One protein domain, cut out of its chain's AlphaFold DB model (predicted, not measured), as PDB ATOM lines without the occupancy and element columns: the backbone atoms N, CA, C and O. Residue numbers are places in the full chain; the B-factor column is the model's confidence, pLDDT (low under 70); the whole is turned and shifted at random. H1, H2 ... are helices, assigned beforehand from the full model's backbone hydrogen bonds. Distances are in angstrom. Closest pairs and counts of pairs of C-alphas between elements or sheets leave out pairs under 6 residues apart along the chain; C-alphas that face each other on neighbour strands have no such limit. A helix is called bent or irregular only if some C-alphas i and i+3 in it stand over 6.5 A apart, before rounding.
ATOM      1  N   GLN A 217      18.648   0.054 -18.497       48.88
ATOM      2  CA  GLN A 217      18.675  -0.099 -17.033       48.88
ATOM      3  C   GLN A 217      19.076   1.180 -16.294       48.88
ATOM      4  O   GLN A 217      18.545   1.451 -15.214       48.88
ATOM      5  N   SER A 218      19.962   1.992 -16.875       49.06
ATOM      6  CA  SER A 218      20.335   3.296 -16.312       49.06
ATOM      7  C   SER A 218      19.175   4.294 -16.394       49.06
ATOM      8  O   SER A 218      18.934   5.042 -15.445       49.06
ATOM      9  N   ILE A 219      18.393   4.242 -17.477       51.72
ATOM     10  CA  ILE A 219      17.172   5.037 -17.662       51.72
ATOM     11  C   ILE A 219      16.086   4.584 -16.671       51.72
ATOM     12  O   ILE A 219      15.511   5.412 -15.970       51.72
ATOM     13  N   ALA A 220      15.853   3.276 -16.529       51.75
ATOM     14  CA  ALA A 220      14.848   2.741 -15.608       51.75
ATOM     15  C   ALA A 220      15.095   3.159 -14.141       51.75
ATOM     16  O   ALA A 220      14.151   3.482 -13.417       51.75
ATOM     17  N   SER A 221      16.357   3.210 -13.709       50.22
ATOM     18  CA  SER A 221      16.723   3.661 -12.359       50.22
ATOM     19  C   SER A 221      16.416   5.148 -12.126       50.22
ATOM     20  O   SER A 221      15.936   5.497 -11.050       50.22
ATOM     21  N   LYS A 222      16.597   6.016 -13.137       54.78
ATOM     22  CA  LYS A 222      16.250   7.453 -13.055       54.78
ATOM     23  C   LYS A 222      14.747   7.704 -12.891       54.78
ATOM     24  O   LYS A 222      14.362   8.681 -12.262       54.78
ATOM     25  N   TYR A 223      13.908   6.806 -13.404       52.06
ATOM     26  CA  TYR A 223      12.447   6.881 -13.293       52.06
ATOM     27  C   TYR A 223      11.884   6.164 -12.047       52.06
ATOM     28  O   TYR A 223      10.670   6.012 -11.912       52.06
ATOM     29  N   GLY A 224      12.736   5.695 -11.126       56.28
ATOM     30  CA  GLY A 224      12.292   5.007  -9.906       56.28
ATOM     31  C   GLY A 224      11.714   3.606 -10.156       56.28
ATOM     32  O   GLY A 224      10.857   3.131  -9.400       56.28
ATOM     33  N   MET A 225      12.154   2.924 -11.222       70.56
ATOM     34  CA  MET A 225      11.750   1.546 -11.533       70.56
ATOM     35  C   MET A 225      12.469   0.552 -10.614       70.56
ATOM     36  O   MET A 225      13.379  -0.171 -11.017       70.56
ATOM     37  N   ASN A 226      12.046   0.510  -9.353       70.12
ATOM     38  CA  ASN A 226      12.764  -0.207  -8.293       70.12
ATOM     39  C   ASN A 226      12.447  -1.711  -8.242       70.12
ATOM     40  O   ASN A 226      13.145  -2.467  -7.575       70.12
ATOM     41  N   THR A 227      11.408  -2.167  -8.950       78.00
ATOM     42  CA  THR A 227      10.995  -3.579  -8.964       78.00
ATOM     43  C   THR A 227      11.230  -4.212 -10.332       78.00
ATOM     44  O   THR A 227      11.161  -3.542 -11.364       78.00
ATOM     45  N   ALA A 228      11.468  -5.527 -10.361       74.75
ATOM     46  CA  ALA A 228      11.640  -6.270 -11.612       74.75
ATOM     47  C   ALA A 228      10.426  -6.116 -12.548       74.75
ATOM     48  O   ALA A 228      10.591  -5.977 -13.756       74.75
ATOM     49  N   LEU A 229       9.214  -6.068 -11.983       79.06
ATOM     50  CA  LEU A 229       7.985  -5.810 -12.733       79.06
ATOM     51  C   LEU A 229       7.995  -4.417 -13.380       79.06
ATOM     52  O   LEU A 229       7.757  -4.310 -14.580       79.06
ATOM     53  N   LYS A 230       8.320  -3.367 -12.611       77.88
ATOM     54  CA  LYS A 230       8.409  -1.989 -13.120       77.88
ATOM     55  C   LYS A 230       9.418  -1.878 -14.259       77.88
ATOM     56  O   LYS A 230       9.096  -1.302 -15.289       77.88
ATOM     57  N   LYS A 231      10.600  -2.486 -14.111       79.06
ATOM     58  CA  LYS A 231      11.647  -2.486 -15.148       79.06
ATOM     59  C   LYS A 231      11.192  -3.178 -16.436       79.06
ATOM     60  O   LYS A 231      11.422  -2.636 -17.512       79.06
ATOM     61  N   ARG A 232      10.523  -4.336 -16.342       82.06
ATOM     62  CA  ARG A 232      10.003  -5.048 -17.525       82.06
ATOM     63  C   ARG A 232       8.914  -4.257 -18.238       82.06
ATOM     64  O   ARG A 232       9.009  -4.053 -19.444       82.06
ATOM     65  N   VAL A 233       7.924  -3.762 -17.493       83.44
ATOM     66  CA  VAL A 233       6.842  -2.940 -18.057       83.44
ATOM     67  C   VAL A 233       7.413  -1.672 -18.684       83.44
ATOM     68  O   VAL A 233       7.106  -1.385 -19.833       83.44
ATOM     69  N   PHE A 234       8.295  -0.956 -17.983       83.38
ATOM     70  CA  PHE A 234       8.975   0.228 -18.508       83.38
ATOM     71  C   PHE A 234       9.706  -0.068 -19.819       83.38
ATOM     72  O   PHE A 234       9.525   0.654 -20.793       83.38
ATOM     73  N   ASN A 235      10.473  -1.162 -19.874       80.56
ATOM     74  CA  ASN A 235      11.178  -1.552 -21.089       80.56
ATOM     75  C   ASN A 235      10.209  -1.783 -22.254       80.56
ATOM     76  O   ASN A 235      10.436  -1.259 -23.339       80.56
ATOM     77  N   ILE A 236       9.104  -2.501 -22.032       80.56
ATOM     78  CA  ILE A 236       8.079  -2.705 -23.068       80.56
ATOM     79  C   ILE A 236       7.498  -1.366 -23.519       80.56
ATOM     80  O   ILE A 236       7.407  -1.119 -24.718       80.56
ATOM     81  N   LEU A 237       7.138  -0.491 -22.578       81.81
ATOM     82  CA  LEU A 237       6.513   0.788 -22.897       81.81
ATOM     83  C   LEU A 237       7.428   1.704 -23.717       81.81
ATOM     84  O   LEU A 237       6.925   2.363 -24.620       81.81
ATOM     85  N   VAL A 238       8.731   1.716 -23.423       77.50
ATOM     86  CA  VAL A 238       9.718   2.608 -24.059       77.50
ATOM     87  C   VAL A 238      10.283   2.041 -25.366       77.50
ATOM     88  O   VAL A 238      10.655   2.804 -26.249       77.50
ATOM     89  N   THR A 239      10.356   0.715 -25.515       74.19
ATOM     90  CA  THR A 239      10.921   0.076 -26.724       74.19
ATOM     91  C   THR A 239       9.883  -0.242 -27.798       74.19
ATOM     92  O   THR A 239      10.247  -0.534 -28.938       74.19
ATOM     93  N   SER A 240       8.592  -0.197 -27.466       71.44
ATOM     94  CA  SER A 240       7.527  -0.494 -28.424       71.44
ATOM     95  C   SER A 240       7.347   0.629 -29.442       71.44
ATOM     96  O   SER A 240       7.252   1.798 -29.084       71.44
ATOM     97  N   LYS A 241       7.226   0.252 -30.718       75.75
ATOM     98  CA  LYS A 241       7.018   1.187 -31.835       75.75
ATOM     99  C   LYS A 241       5.646   1.869 -31.804       75.75
ATOM    100  O   LYS A 241       5.521   3.023 -32.198       75.75
ATOM    101  N   ASP A 242       4.616   1.135 -31.392       68.81
ATOM    102  CA  ASP A 242       3.231   1.596 -31.347       68.81
ATOM    103  C   ASP A 242       2.443   0.906 -30.222       68.81
ATOM    104  O   ASP A 242       2.914  -0.052 -29.591       68.81
ATOM    105  N   TYR A 243       1.232   1.407 -29.948       83.06
ATOM    106  CA  TYR A 243       0.409   0.917 -28.839       83.06
ATOM    107  C   TYR A 243      -0.022  -0.543 -29.038       83.06
ATOM    108  O   TYR A 243      -0.186  -1.271 -28.060       83.06
ATOM    109  N   ALA A 244      -0.199  -0.995 -30.283       75.38
ATOM    110  CA  ALA A 244      -0.633  -2.356 -30.591       75.38
ATOM    111  C   ALA A 244       0.477  -3.375 -30.285       75.38
ATOM    112  O   ALA A 244       0.230  -4.433 -29.693       75.38
ATOM    113  N   THR A 245       1.717  -3.019 -30.620       72.69
ATOM    114  CA  THR A 245       2.919  -3.783 -30.285       72.69
ATOM    115  C   THR A 245       3.091  -3.853 -28.773       72.69
ATOM    116  O   THR A 245       3.200  -4.948 -28.219       72.69
ATOM    117  N   ALA A 246       3.012  -2.710 -28.086       79.81
ATOM    118  CA  ALA A 246       3.114  -2.643 -26.630       79.81
ATOM    119  C   ALA A 246       2.043  -3.486 -25.931       79.81
ATOM    120  O   ALA A 246       2.343  -4.259 -25.024       79.81
ATOM    121  N   GLN A 247       0.793  -3.392 -26.389       85.06
ATOM    122  CA  GLN A 247      -0.315  -4.192 -25.881       85.06
ATOM    123  C   GLN A 247      -0.053  -5.693 -26.038       85.06
ATOM    124  O   GLN A 247      -0.242  -6.458 -25.092       85.06
ATOM    125  N   THR A 248       0.403  -6.114 -27.218       81.56
ATOM    126  CA  THR A 248       0.712  -7.521 -27.499       81.56
ATOM    127  C   THR A 248       1.823  -8.030 -26.584       81.56
ATOM    128  O   THR A 248       1.704  -9.117 -26.019       81.56
ATOM    129  N   LEU A 249       2.885  -7.243 -26.397       82.31
ATOM    130  CA  LEU A 249       3.995  -7.591 -25.510       82.31
ATOM    131  C   LEU A 249       3.552  -7.663 -24.041       82.31
ATOM    132  O   LEU A 249       3.877  -8.628 -23.356       82.31
ATOM    133  N   LEU A 250       2.733  -6.716 -23.575       84.25
ATOM    134  CA  LEU A 250       2.188  -6.730 -22.212       84.25
ATOM    135  C   LEU A 250       1.309  -7.958 -21.934       84.25
ATOM    136  O   LEU A 250       1.341  -8.487 -20.824       84.25
ATOM    137  N   TYR A 251       0.542  -8.439 -22.919       80.94
ATOM    138  CA  TYR A 251      -0.230  -9.677 -22.763       80.94
ATOM    139  C   TYR A 251       0.644 -10.938 -22.803       80.94
ATOM    140  O   TYR A 251       0.342 -11.898 -22.094       80.94
ATOM    141  N   LYS A 252       1.739 -10.937 -23.574       77.50
ATOM    142  CA  LYS A 252       2.696 -12.057 -23.630       77.50
ATOM    143  C   LYS A 252       3.478 -12.254 -22.329       77.50
ATOM    144  O   LYS A 252       3.811 -13.384 -22.006       77.50
ATOM    145  N   GLU A 253       3.703 -11.196 -21.552       75.50
ATOM    146  CA  GLU A 253       4.394 -11.255 -20.251       75.50
ATOM    147  C   GLU A 253       3.639 -12.036 -19.153       75.50
ATOM    148  O   GLU A 253       4.124 -12.138 -18.027       75.50
ATOM    149  N   THR A 254       2.453 -12.601 -19.428       73.25
ATOM    150  CA  THR A 254       1.632 -13.360 -18.456       73.25
ATOM    151  C   THR A 254       1.362 -12.597 -17.149       73.25
ATOM    152  O   THR A 254       1.328 -13.166 -16.056       73.25
ATOM    153  N   LEU A 255       1.167 -11.278 -17.249       77.31
ATOM    154  CA  LEU A 255       0.904 -10.422 -16.094       77.31
ATOM    155  C   LEU A 255      -0.380 -10.842 -15.366       77.31
ATOM    156  O   LEU A 255      -1.441 -11.011 -15.972       77.31
ATOM    157  N   LYS A 256      -0.304 -10.935 -14.035       76.06
ATOM    158  CA  LYS A 256      -1.489 -11.121 -13.189       76.06
ATOM    159  C   LYS A 256      -2.361  -9.866 -13.244       76.06
ATOM    160  O   LYS A 256      -1.854  -8.750 -13.347       76.06
ATOM    161  N   VAL A 257      -3.677 -10.022 -13.089       83.50
ATOM    162  CA  VAL A 257      -4.643  -8.904 -13.154       83.50
ATOM    163  C   VAL A 257      -4.255  -7.747 -12.227       83.50
ATOM    164  O   VAL A 257      -4.300  -6.595 -12.640       83.50
ATOM    165  N   ASN A 258      -3.802  -8.038 -11.006       81.50
ATOM    166  CA  ASN A 258      -3.379  -7.021 -10.038       81.50
ATOM    167  C   ASN A 258      -2.112  -6.248 -10.453       81.50
ATOM    168  O   ASN A 258      -1.941  -5.100 -10.050       81.50
ATOM    169  N   GLN A 259      -1.247  -6.833 -11.283       83.19
ATOM    170  CA  GLN A 259      -0.030  -6.184 -11.775       83.19
ATOM    171  C   GLN A 259      -0.331  -5.093 -12.808       83.19
ATOM    172  O   GLN A 259       0.462  -4.163 -12.953       83.19
ATOM    173  N   PHE A 260      -1.503  -5.127 -13.452       87.69
ATOM    174  CA  PHE A 260      -1.944  -4.042 -14.332       87.69
ATOM    175  C   PHE A 260      -2.154  -2.719 -13.590       87.69
ATOM    176  O   PHE A 260      -2.099  -1.667 -14.218       87.69
ATOM    177  N   SER A 261      -2.303  -2.742 -12.261       87.19
ATOM    178  CA  SER A 261      -2.257  -1.524 -11.446       87.19
ATOM    179  C   SER A 261      -0.961  -0.744 -11.652       87.19
ATOM    180  O   SER A 261      -0.991   0.470 -11.839       87.19
ATOM    181  N   GLU A 262       0.174  -1.444 -11.683       84.94
ATOM    182  CA  GLU A 262       1.471  -0.824 -11.948       84.94
ATOM    183  C   GLU A 262       1.595  -0.408 -13.417       84.94
ATOM    184  O   GLU A 262       2.116   0.665 -13.698       84.94
ATOM    185  N   VAL A 263       1.053  -1.194 -14.356       89.69
ATOM    186  CA  VAL A 263       1.037  -0.832 -15.785       89.69
ATOM    187  C   VAL A 263       0.316   0.497 -16.005       89.69
ATOM    188  O   VAL A 263       0.883   1.403 -16.605       89.69
ATOM    189  N   PHE A 264      -0.906   0.657 -15.486       92.44
ATOM    190  CA  PHE A 264      -1.663   1.903 -15.646       92.44
ATOM    191  C   PHE A 264      -1.042   3.084 -14.898       92.44
ATOM    192  O   PHE A 264      -1.112   4.218 -15.383       92.44
ATOM    193  N   PHE A 265      -0.409   2.836 -13.747       91.56
ATOM    194  CA  PHE A 265       0.379   3.856 -13.061       91.56
ATOM    195  C   PHE A 265       1.554   4.329 -13.926       91.56
ATOM    196  O   PHE A 265       1.704   5.531 -14.126       91.56
ATOM    197  N   LEU A 266       2.330   3.406 -14.505       87.88
ATOM    198  CA  LEU A 266       3.467   3.724 -15.370       87.88
ATOM    199  C   LEU A 266       3.055   4.388 -16.684       87.88
ATOM    200  O   LEU A 266       3.719   5.327 -17.101       87.88
ATOM    201  N   LEU A 267       1.949   3.969 -17.304       90.81
ATOM    202  CA  LEU A 267       1.401   4.653 -18.482       90.81
ATOM    203  C   LEU A 267       1.099   6.120 -18.181       90.81
ATOM    204  O   LEU A 267       1.495   7.005 -18.933       90.81
ATOM    205  N   SER A 268       0.429   6.365 -17.053       90.56
ATOM    206  CA  SER A 268       0.062   7.719 -16.638       90.56
ATOM    207  C   SER A 268       1.312   8.530 -16.287       90.56
ATOM    208  O   SER A 268       1.424   9.677 -16.700       90.56
ATOM    209  N   TYR A 269       2.275   7.915 -15.591       88.62
ATOM    210  CA  TYR A 269       3.552   8.530 -15.242       88.62
ATOM    211  C   TYR A 269       4.342   8.968 -16.472       88.62
ATOM    212  O   TYR A 269       4.673  10.139 -16.613       88.62
ATOM    213  N   LEU A 270       4.642   8.026 -17.368       84.75
ATOM    214  CA  LEU A 270       5.489   8.281 -18.526       84.75
ATOM    215  C   LEU A 270       4.846   9.313 -19.447       84.75
ATOM    216  O   LEU A 270       5.541  10.208 -19.915       84.75
ATOM    217  N   CYS A 271       3.515   9.284 -19.582       86.50
ATOM    218  CA  CYS A 271       2.779  10.314 -20.301       86.50
ATOM    219  C   CYS A 271       3.031  11.730 -19.749       86.50
ATOM    220  O   CYS A 271       3.133  12.669 -20.539       86.50
ATOM    221  N   THR A 272       3.145  11.927 -18.426       84.38
ATOM    222  CA  THR A 272       3.472  13.263 -17.885       84.38
ATOM    223  C   THR A 272       4.932  13.635 -18.121       84.38
ATOM    224  O   THR A 272       5.236  14.804 -18.361       84.38
ATOM    225  N   GLN A 273       5.832  12.649 -18.112       83.25
ATOM    226  CA  GLN A 273       7.267  12.869 -18.291       83.25
ATOM    227  C   GLN A 273       7.653  13.248 -19.725       83.25
ATOM    228  O   GLN A 273       8.659  13.936 -19.901       83.25
ATOM    229  N   GLU A 274       6.846  12.894 -20.727       77.38
ATOM    230  CA  GLU A 274       7.081  13.286 -22.122       77.38
ATOM    231  C   GLU A 274       7.270  14.801 -22.293       77.38
ATOM    232  O   GLU A 274       6.680  15.617 -21.576       77.38
ATOM    233  N   ALA A 275       8.079  15.207 -23.273       73.69
ATOM    234  CA  ALA A 275       8.247  16.623 -23.617       73.69
ATOM    235  C   ALA A 275       6.927  17.249 -24.105       73.69
ATOM    236  O   ALA A 275       6.639  18.414 -23.839       73.69
ATOM    237  N   ARG A 276       6.096  16.445 -24.776       66.38
ATOM    238  CA  ARG A 276       4.764  16.798 -25.267       66.38
ATOM    239  C   ARG A 276       3.826  15.620 -25.113       66.38
ATOM    240  O   ARG A 276       4.270  14.476 -25.119       66.38
ATOM    241  N   TYR A 277       2.532  15.899 -25.060       76.62
ATOM    242  CA  TYR A 277       1.529  14.854 -24.993       76.62
ATOM    243  C   TYR A 277       1.705  13.844 -26.136       76.62
ATOM    244  O   TYR A 277       1.657  14.198 -27.316       76.62
ATOM    245  N   ASN A 278       1.906  12.581 -25.764       80.69
ATOM    246  CA  ASN A 278       2.030  11.470 -26.690       80.69
ATOM    247  C   ASN A 278       0.782  10.586 -26.591       80.69
ATOM    248  O   ASN A 278       0.556   9.895 -25.595       80.69
ATOM    249  N   LYS A 279      -0.012  10.579 -27.662       83.50
ATOM    250  CA  LYS A 279      -1.277   9.843 -27.742       83.50
ATOM    251  C   LYS A 279      -1.129   8.326 -27.554       83.50
ATOM    252  O   LYS A 279      -2.075   7.675 -27.117       83.50
ATOM    253  N   TYR A 280       0.064   7.779 -27.805       89.19
ATOM    254  CA  TYR A 280       0.407   6.376 -27.557       89.19
ATOM    255  C   TYR A 280      -0.070   5.875 -26.185       89.19
ATOM    256  O   TYR A 280      -0.660   4.798 -26.097       89.19
ATOM    257  N   TYR A 281       0.126   6.661 -25.119       92.81
ATOM    258  CA  TYR A 281      -0.233   6.240 -23.762       92.81
ATOM    259  C   TYR A 281      -1.747   6.135 -23.567       92.81
ATOM    260  O   TYR A 281      -2.222   5.169 -22.962       92.81
ATOM    261  N   ALA A 282      -2.514   7.098 -24.093       90.56
ATOM    262  CA  ALA A 282      -3.972   7.061 -24.040       90.56
ATOM    263  C   ALA A 282      -4.517   5.906 -24.884       90.56
ATOM    264  O   ALA A 282      -5.314   5.115 -24.386       90.56
ATOM    265  N   GLU A 283      -4.041   5.740 -26.120       88.31
ATOM    266  CA  GLU A 283      -4.470   4.647 -26.997       88.31
ATOM    267  C   GLU A 283      -4.163   3.274 -26.398       88.31
ATOM    268  O   GLU A 283      -5.031   2.400 -26.403       88.31
ATOM    269  N   LEU A 284      -2.986   3.094 -25.794       90.19
ATOM    270  CA  LEU A 284      -2.627   1.860 -25.102       90.19
ATOM    271  C   LEU A 284      -3.542   1.598 -23.901       90.19
ATOM    272  O   LEU A 284      -4.086   0.501 -23.764       90.19
ATOM    273  N   ALA A 285      -3.768   2.603 -23.054       95.31
ATOM    274  CA  ALA A 285      -4.661   2.490 -21.905       95.31
ATOM    275  C   ALA A 285      -6.105   2.141 -22.314       95.31
ATOM    276  O   ALA A 285      -6.733   1.257 -21.720       95.31
ATOM    277  N   VAL A 286      -6.628   2.804 -23.350       94.25
ATOM    278  CA  VAL A 286      -7.952   2.523 -23.920       94.25
ATOM    279  C   VAL A 286      -8.001   1.120 -24.509       94.25
ATOM    280  O   VAL A 286      -8.949   0.379 -24.235       94.25
ATOM    281  N   SER A 287      -6.981   0.730 -25.275       90.44
ATOM    282  CA  SER A 287      -6.916  -0.588 -25.896       90.44
ATOM    283  C   SER A 287      -6.937  -1.680 -24.827       90.44
ATOM    284  O   SER A 287      -7.831  -2.522 -24.847       90.44
ATOM    285  N   LEU A 288      -6.072  -1.589 -23.807       89.00
ATOM    286  CA  LEU A 288      -5.998  -2.553 -22.702       89.00
ATOM    287  C   LEU A 288      -7.339  -2.753 -21.985       89.00
ATOM    288  O   LEU A 288      -7.685  -3.879 -21.632       89.00
ATOM    289  N   VAL A 289      -8.098  -1.679 -21.760       92.50
ATOM    290  CA  VAL A 289      -9.406  -1.743 -21.087       92.50
ATOM    291  C   VAL A 289     -10.501  -2.270 -22.016       92.50
ATOM    292  O   VAL A 289     -11.372  -3.030 -21.585       92.50
ATOM    293  N   SER A 290     -10.487  -1.861 -23.284       89.88
ATOM    294  CA  SER A 290     -11.523  -2.230 -24.253       89.88
ATOM    295  C   SER A 290     -11.444  -3.707 -24.651       89.88
ATOM    296  O   SER A 290     -12.482  -4.378 -24.671       89.88
ATOM    297  N   THR A 291     -10.235  -4.237 -24.859       86.81
ATOM    298  CA  THR A 291      -9.991  -5.631 -25.263       86.81
ATOM    299  C   THR A 291      -9.922  -6.604 -24.087       86.81
ATOM    300  O   THR A 291      -9.937  -7.814 -24.297       86.81
ATOM    301  N   ALA A 292      -9.860  -6.112 -22.843       84.62
ATOM    302  CA  ALA A 292      -9.892  -6.964 -21.659       84.62
ATOM    303  C   ALA A 292     -11.169  -7.818 -21.597       84.62
ATOM    304  O   ALA A 292     -12.271  -7.365 -21.933       84.62
ATOM    305  N   SER A 293     -11.019  -9.040 -21.076       85.31
ATOM    306  CA  SER A 293     -12.145  -9.920 -20.760       85.31
ATOM    307  C   SER A 293     -13.133  -9.223 -19.815       85.31
ATOM    308  O   SER A 293     -12.763  -8.331 -19.042       85.31
ATOM    309  N   LYS A 294     -14.404  -9.648 -19.836       84.31
ATOM    310  CA  LYS A 294     -15.465  -9.055 -18.997       84.31
ATOM    311  C   LYS A 294     -15.064  -8.987 -17.514       84.31
ATOM    312  O   LYS A 294     -15.307  -7.968 -16.871       84.31
ATOM    313  N   ASN A 295     -14.372 -10.015 -17.018       81.31
ATOM    314  CA  ASN A 295     -13.939 -10.116 -15.622       81.31
ATOM    315  C   ASN A 295     -12.756  -9.188 -15.288       81.31
ATOM    316  O   ASN A 295     -12.604  -8.789 -14.138       81.31
ATOM    317  N   HIS A 296     -11.925  -8.814 -16.268       86.00
ATOM    318  CA  HIS A 296     -10.743  -7.966 -16.052       86.00
ATOM    319  C   HIS A 296     -11.002  -6.485 -16.349       86.00
ATOM    320  O   HIS A 296     -10.329  -5.616 -15.797       86.00
ATOM    321  N   ARG A 297     -12.016  -6.176 -17.165       88.69
ATOM    322  CA  ARG A 297     -12.354  -4.802 -17.559       88.69
ATOM    323  C   ARG A 297     -12.646  -3.895 -16.359       88.69
ATOM    324  O   ARG A 297     -12.137  -2.779 -16.306       88.69
ATOM    325  N   ASN A 298     -13.440  -4.359 -15.392       89.38
ATOM    326  CA  ASN A 298     -13.773  -3.570 -14.198       89.38
ATOM    327  C   ASN A 298     -12.547  -3.318 -13.296       89.38
ATOM    328  O   ASN A 298     -12.306  -2.154 -12.967       89.38
ATOM    329  N   PRO A 299     -11.735  -4.339 -12.948       89.00
ATOM    330  CA  PRO A 299     -10.445  -4.130 -12.291       89.00
ATOM    331  C   PRO A 299      -9.553  -3.118 -13.015       89.00
ATOM    332  O   PRO A 299      -9.059  -2.190 -12.383       89.00
ATOM    333  N   PHE A 300      -9.407  -3.222 -14.339       91.56
ATOM    334  CA  PHE A 300      -8.551  -2.313 -15.104       91.56
ATOM    335  C   PHE A 300      -9.040  -0.865 -15.041       91.56
ATOM    336  O   PHE A 300      -8.242   0.033 -14.782       91.56
ATOM    337  N   LYS A 301     -10.354  -0.634 -15.182       93.69
ATOM    338  CA  LYS A 301     -10.950   0.698 -14.986       93.69
ATOM    339  C   LYS A 301     -10.691   1.242 -13.580       93.69
ATOM    340  O   LYS A 301     -10.393   2.422 -13.437       93.69
ATOM    341  N   LYS A 302     -10.771   0.396 -12.546       91.12
ATOM    342  CA  LYS A 302     -10.456   0.791 -11.162       91.12
ATOM    343  C   LYS A 302      -8.982   1.174 -11.010       91.12
ATOM    344  O   LYS A 302      -8.685   2.175 -10.369       91.12
ATOM    345  N   TYR A 303      -8.071   0.418 -11.615       92.38
ATOM    346  CA  TYR A 303      -6.635   0.675 -11.541       92.38
ATOM    347  C   TYR A 303      -6.217   1.977 -12.224       92.38
ATOM    348  O   TYR A 303      -5.506   2.778 -11.623       92.38
ATOM    349  N   ILE A 304      -6.688   2.226 -13.447       94.81
ATOM    350  CA  ILE A 304      -6.380   3.479 -14.147       94.81
ATOM    351  C   ILE A 304      -7.040   4.692 -13.477       94.81
ATOM    352  O   ILE A 304      -6.453   5.773 -13.437       94.81
ATOM    353  N   TYR A 305      -8.219   4.511 -12.875       94.25
ATOM    354  CA  TYR A 305      -8.849   5.555 -12.072       94.25
ATOM    355  C   TYR A 305      -8.043   5.856 -10.797       94.25
ATOM    356  O   TYR A 305      -7.780   7.017 -10.508       94.25
ATOM    357  N   ALA A 306      -7.549   4.836 -10.088       92.12
ATOM    358  CA  ALA A 306      -6.683   5.031  -8.923       92.12
ATOM    359  C   ALA A 306      -5.348   5.715  -9.285       92.12
ATOM    360  O   ALA A 306      -4.864   6.573  -8.546       92.12
ATOM    361  N   ALA A 307      -4.762   5.378 -10.441       92.06
ATOM    362  CA  ALA A 307      -3.600   6.094 -10.965       92.06
ATOM    363  C   ALA A 307      -3.935   7.571 -11.222       92.06
ATOM    364  O   ALA A 307      -3.181   8.446 -10.802       92.06
ATOM    365  N   THR A 308      -5.095   7.840 -11.831       92.88
ATOM    366  CA  THR A 308      -5.601   9.199 -12.065       92.88
ATOM    367  C   THR A 308      -5.685   9.987 -10.759       92.88
ATOM    368  O   THR A 308      -5.066  11.040 -10.667       92.88
ATOM    369  N   GLU A 309      -6.351   9.451  -9.732       92.00
ATOM    370  CA  GLU A 309      -6.506  10.117  -8.429       92.00
ATOM    371  C   GLU A 309      -5.158  10.478  -7.788       92.00
ATOM    372  O   GLU A 309      -4.973  11.588  -7.281       92.00
ATOM    373  N   LYS A 310      -4.179   9.569  -7.869       90.81
ATOM    374  CA  LYS A 310      -2.832   9.791  -7.329       90.81
ATOM    375  C   LYS A 310      -2.090  10.934  -8.028       90.81
ATOM    376  O   LYS A 310      -1.341  11.656  -7.368       90.81
ATOM    377  N   TYR A 311      -2.272  11.100  -9.338       89.88
ATOM    378  CA  TYR A 311      -1.673  12.211 -10.085       89.88
ATOM    379  C   TYR A 311      -2.438  13.514  -9.882       89.88
ATOM    380  O   TYR A 311      -1.824  14.555  -9.650       89.88
ATOM    381  N   THR A 312      -3.771  13.467  -9.891       89.94
ATOM    382  CA  THR A 312      -4.595  14.665  -9.712       89.94
ATOM    383  C   THR A 312      -4.415  15.291  -8.330       89.94
ATOM    384  O   THR A 312      -4.391  16.510  -8.216       89.94
ATOM    385  N   ALA A 313      -4.171  14.485  -7.292       89.75
ATOM    386  CA  ALA A 313      -3.864  14.979  -5.946       89.75
ATOM    387  C   ALA A 313      -2.562  15.808  -5.859       89.75
ATOM    388  O   ALA A 313      -2.319  16.484  -4.862       89.75
ATOM    389  N   GLN A 314      -1.702  15.751  -6.882       89.00
ATOM    390  CA  GLN A 314      -0.398  16.417  -6.907       89.00
ATOM    391  C   GLN A 314      -0.332  17.583  -7.904       89.00
ATOM    392  O   GLN A 314       0.734  18.178  -8.060       89.00
ATOM    393  N   ILE A 315      -1.452  17.957  -8.541       89.19
ATOM    394  CA  ILE A 315      -1.505  18.987  -9.598       89.19
ATOM    395  C   ILE A 315      -0.853  20.304  -9.179       89.19
ATOM    396  O   ILE A 315      -0.122  20.906  -9.962       89.19
ATOM    397  N   ALA A 316      -1.053  20.743  -7.936       84.38
ATOM    398  CA  ALA A 316      -0.450  21.980  -7.441       84.38
ATOM    399  C   ALA A 316       1.097  21.960  -7.475       84.38
ATOM    400  O   ALA A 316       1.733  23.006  -7.634       84.38
ATOM    401  N   LYS A 317       1.712  20.776  -7.362       86.88
ATOM    402  CA  LYS A 317       3.161  20.589  -7.194       86.88
ATOM    403  C   LYS A 317       3.898  20.276  -8.495       86.88
ATOM    404  O   LYS A 317       5.094  20.524  -8.570       86.88
ATOM    405  N   ILE A 318       3.207  19.765  -9.511       84.00
ATOM    406  CA  ILE A 318       3.842  19.364 -10.775       84.00
ATOM    407  C   ILE A 318       3.993  20.549 -11.758       84.00
ATOM    408  O   ILE A 318       3.264  21.545 -11.640       84.00
ATOM    409  N   PRO A 319       4.948  20.493 -12.706       84.94
ATOM    410  CA  PRO A 319       5.146  21.522 -13.734       84.94
ATOM    411  C   PRO A 319       3.958  21.665 -14.695       84.94
ATOM    412  O   PRO A 319       3.254  20.695 -14.969       84.94
ATOM    413  N   THR A 320       3.775  22.850 -15.285       79.88
ATOM    414  CA  THR A 320       2.684  23.142 -16.239       79.88
ATOM    415  C   THR A 320       2.666  22.181 -17.433       79.88
ATOM    416  O   THR A 320       1.599  21.727 -17.838       79.88
ATOM    417  N   LYS A 321       3.843  21.792 -17.945       87.69
ATOM    418  CA  LYS A 321       3.993  20.768 -18.995       87.69
ATOM    419  C   LYS A 321       3.332  19.442 -18.604       87.69
ATOM    420  O   LYS A 321       2.591  18.850 -19.384       87.69
ATOM    421  N   GLU A 322       3.583  18.982 -17.381       85.75
ATOM    422  CA  GLU A 322       3.014  17.732 -16.876       85.75
ATOM    423  C   GLU A 322       1.501  17.842 -16.682       85.75
ATOM    424  O   GLU A 322       0.772  16.910 -17.017       85.75
ATOM    425  N   ILE A 323       1.025  19.001 -16.211       85.75
ATOM    426  CA  ILE A 323      -0.406  19.324 -16.106       85.75
ATOM    427  C   ILE A 323      -1.070  19.253 -17.484       85.75
ATOM    428  O   ILE A 323      -2.142  18.663 -17.612       85.75
ATOM    429  N   TYR A 324      -0.433  19.816 -18.513       85.38
ATOM    430  CA  TYR A 324      -0.924  19.771 -19.887       85.38
ATOM    431  C   TYR A 324      -1.022  18.340 -20.409       85.38
ATOM    432  O   TYR A 324      -2.111  17.903 -20.785       85.38
ATOM    433  N   ASN A 325       0.075  17.581 -20.354       85.81
ATOM    434  CA  ASN A 325       0.094  16.203 -20.839       85.81
ATOM    435  C   ASN A 325      -0.932  15.329 -20.110       85.81
ATOM    436  O   ASN A 325      -1.661  14.571 -20.748       85.81
ATOM    437  N   LEU A 326      -1.028  15.465 -18.784       94.12
ATOM    438  CA  LEU A 326      -2.015  14.749 -17.983       94.12
ATOM    439  C   LEU A 326      -3.446  15.164 -18.355       94.12
ATOM    440  O   LEU A 326      -4.315  14.306 -18.470       94.12
ATOM    441  N   GLY A 327      -3.707  16.456 -18.562       91.31
ATOM    442  CA  GLY A 327      -5.038  16.962 -18.895       91.31
ATOM    443  C   GLY A 327      -5.544  16.421 -20.232       91.31
ATOM    444  O   GLY A 327      -6.673  15.929 -20.308       91.31
ATOM    445  N   VAL A 328      -4.694  16.430 -21.263       87.69
ATOM    446  CA  VAL A 328      -5.034  15.860 -22.577       87.69
ATOM    447  C   VAL A 328      -5.210  14.340 -22.477       87.69
ATOM    448  O   VAL A 328      -6.236  13.821 -22.918       87.69
ATOM    449  N   TYR A 329      -4.297  13.633 -21.799       95.12
ATOM    450  CA  TYR A 329      -4.397  12.187 -21.548       95.12
ATOM    451  C   TYR A 329      -5.728  11.798 -20.896       95.12
ATOM    452  O   TYR A 329      -6.455  10.943 -21.404       95.12
ATOM    453  N   LEU A 330      -6.094  12.454 -19.790       95.69
ATOM    454  CA  LEU A 330      -7.341  12.152 -19.090       95.69
ATOM    455  C   LEU A 330      -8.571  12.510 -19.924       95.69
ATOM    456  O   LEU A 330      -9.573  11.802 -19.836       95.69
ATOM    457  N   SER A 331      -8.510  13.560 -20.749       91.88
ATOM    458  CA  SER A 331      -9.613  13.901 -21.652       91.88
ATOM    459  C   SER A 331      -9.907  12.764 -22.640       91.88
ATOM    460  O   SER A 331     -11.068  12.380 -22.794       91.88
ATOM    461  N   GLU A 332      -8.873  12.131 -23.210       91.12
ATOM    462  CA  GLU A 332      -9.040  10.981 -24.102       91.12
ATOM    463  C   GLU A 332      -9.642   9.776 -23.372       91.12
ATOM    464  O   GLU A 332     -10.559   9.131 -23.888       91.12
ATOM    465  N   LEU A 333      -9.196   9.507 -22.140       94.31
ATOM    466  CA  LEU A 333      -9.736   8.419 -21.321       94.31
ATOM    467  C   LEU A 333     -11.193   8.652 -20.888       94.31
ATOM    468  O   LEU A 333     -11.954   7.691 -20.721       94.31
ATOM    469  N   ILE A 334     -11.588   9.910 -20.673       92.75
ATOM    470  CA  ILE A 334     -12.977  10.292 -20.392       92.75
ATOM    471  C   ILE A 334     -13.820  10.077 -21.654       92.75
ATOM    472  O   ILE A 334     -14.866   9.426 -21.588       92.75
ATOM    473  N   MET A 335     -13.352  10.550 -22.813       88.50
ATOM    474  CA  MET A 335     -14.050  10.383 -24.094       88.50
ATOM    475  C   MET A 335     -14.239   8.916 -24.479       88.50
ATOM    476  O   MET A 335     -15.300   8.535 -24.975       88.50
ATOM    477  N   SER A 336     -13.236   8.074 -24.231       89.88
ATOM    478  CA  SER A 336     -13.303   6.631 -24.478       89.88
ATOM    479  C   SER A 336     -14.125   5.870 -23.431       89.88
ATOM    480  O   SER A 336     -14.313   4.658 -23.562       89.88
ATOM    481  N   LYS A 337     -14.605   6.546 -22.375       90.31
ATOM    482  CA  LYS A 337     -15.310   5.948 -21.226       90.31
ATOM    483  C   LYS A 337     -14.456   4.915 -20.479       90.31
ATOM    484  O   LYS A 337     -14.983   3.983 -19.845       90.31
ATOM    485  N   THR A 338     -13.135   5.069 -20.561       92.62
ATOM    486  CA  THR A 338     -12.168   4.294 -19.783       92.62
ATOM    487  C   THR A 338     -12.220   4.718 -18.316       92.62
ATOM    488  O   THR A 338     -12.281   3.850 -17.444       92.62
ATOM    489  N   ILE A 339     -12.324   6.025 -18.051       93.19
ATOM    490  CA  ILE A 339     -12.520   6.602 -16.710       93.19
ATOM    491  C   ILE A 339     -13.775   7.480 -16.644       93.19
ATOM    492  O   ILE A 339     -14.316   7.890 -17.670       93.19
ATOM    493  N   SER A 340     -14.258   7.762 -15.431       91.12
ATOM    494  CA  SER A 340     -15.216   8.848 -15.195       91.12
ATOM    495  C   SER A 340     -14.485  10.156 -14.903       91.12
ATOM    496  O   SER A 340     -13.346  10.155 -14.445       91.12
TER     497      SER A 340
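Overview. This is residues 217 to 340 of the 421 residues of an uncharacterized protein of Nematocida displodere (UniProt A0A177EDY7). Four helices, H4 to H7, make an up-and-down bundle, each running against the one before it, with H7 shifted toward one end and not fully closed onto H6. The helical hairpin of H2 and H3 packs on one side of it, H2 on H4 and H3 on H5, and the short H1 packs on H2 away from the bundle. The printed part has 124 residues with seven named helices, H1 to H7 in chain order, and no named strand; its class is all helix. It is compact, with a radius of gyration of the C-alphas of 13.5 A, and rounded, with spans of 36 by 36 by 24 A.

Along the chain. H1, residues 217 to 222, begins with C-alpha 217 at (18.675, -0.099, -17.033). H2 is residues 228 to 239, 16.4 A long, and H3 is residues 243 to 252, 14.2 A. H4, residues 257 to 273, is 25.3 A long and begins with C-alpha 257 at (-4.643, -8.904, -13.154). H5 is residues 279 to 291, 17.9 A. H6, residues 294 to 312, is 27.7 A long and irregular, but only just: C-alphas 295 and 298 are 6.7 A apart. H7, residues 320 to 335, 22.5 A, ends with C-alpha 335 at (-14.050, 10.383, -24.094).

Arrangement. H4 and H5 are the hubs, each touching four helices. They form a hairpin at a shallow tilt of 18 degrees; their closest C-alphas, Leu 267 and Tyr 281, are 5.8 A apart. H4 touches H6 at a steep tilt of 38 degrees, only just past shallow, closest at C-alphas Ser 261 and Tyr 303, 4.9 A. With residues 268 to 273 alone H4 touches H7, closest at C-alphas Thr 272 and Glu 322, 4.6 A. H6 and H7 are close but not clearly touching, with their closest C-alphas, Thr 308 and Leu 330, 7.8 A apart. H3 touches H5 at a steep tilt of 48 degrees, closest at C-alphas Tyr 243 and Leu 284, 4.9 A. H2 touches H4 at 50 degrees, also steep, closest at C-alphas Val 233 and Val 263, 6.6 A. H1 touches H2, about perpendicular at 79 degrees, closest at C-alphas Ala 220 and Lys 231, 6.1 A. Every O i to N i+4 pair is within hydrogen-bond range in H1, H2, H3, H5 and H7; in H4 11 of 13 are, in H6 13 of 15.

Size, cuts and confidence. The two farthest C-alphas, Ser 218 and Lys 294, are 38.0 A apart. The printed part has no cut and no long link. Its mean pLDDT is 83.2; residues 217 to 224, 242 and 276 are under 70.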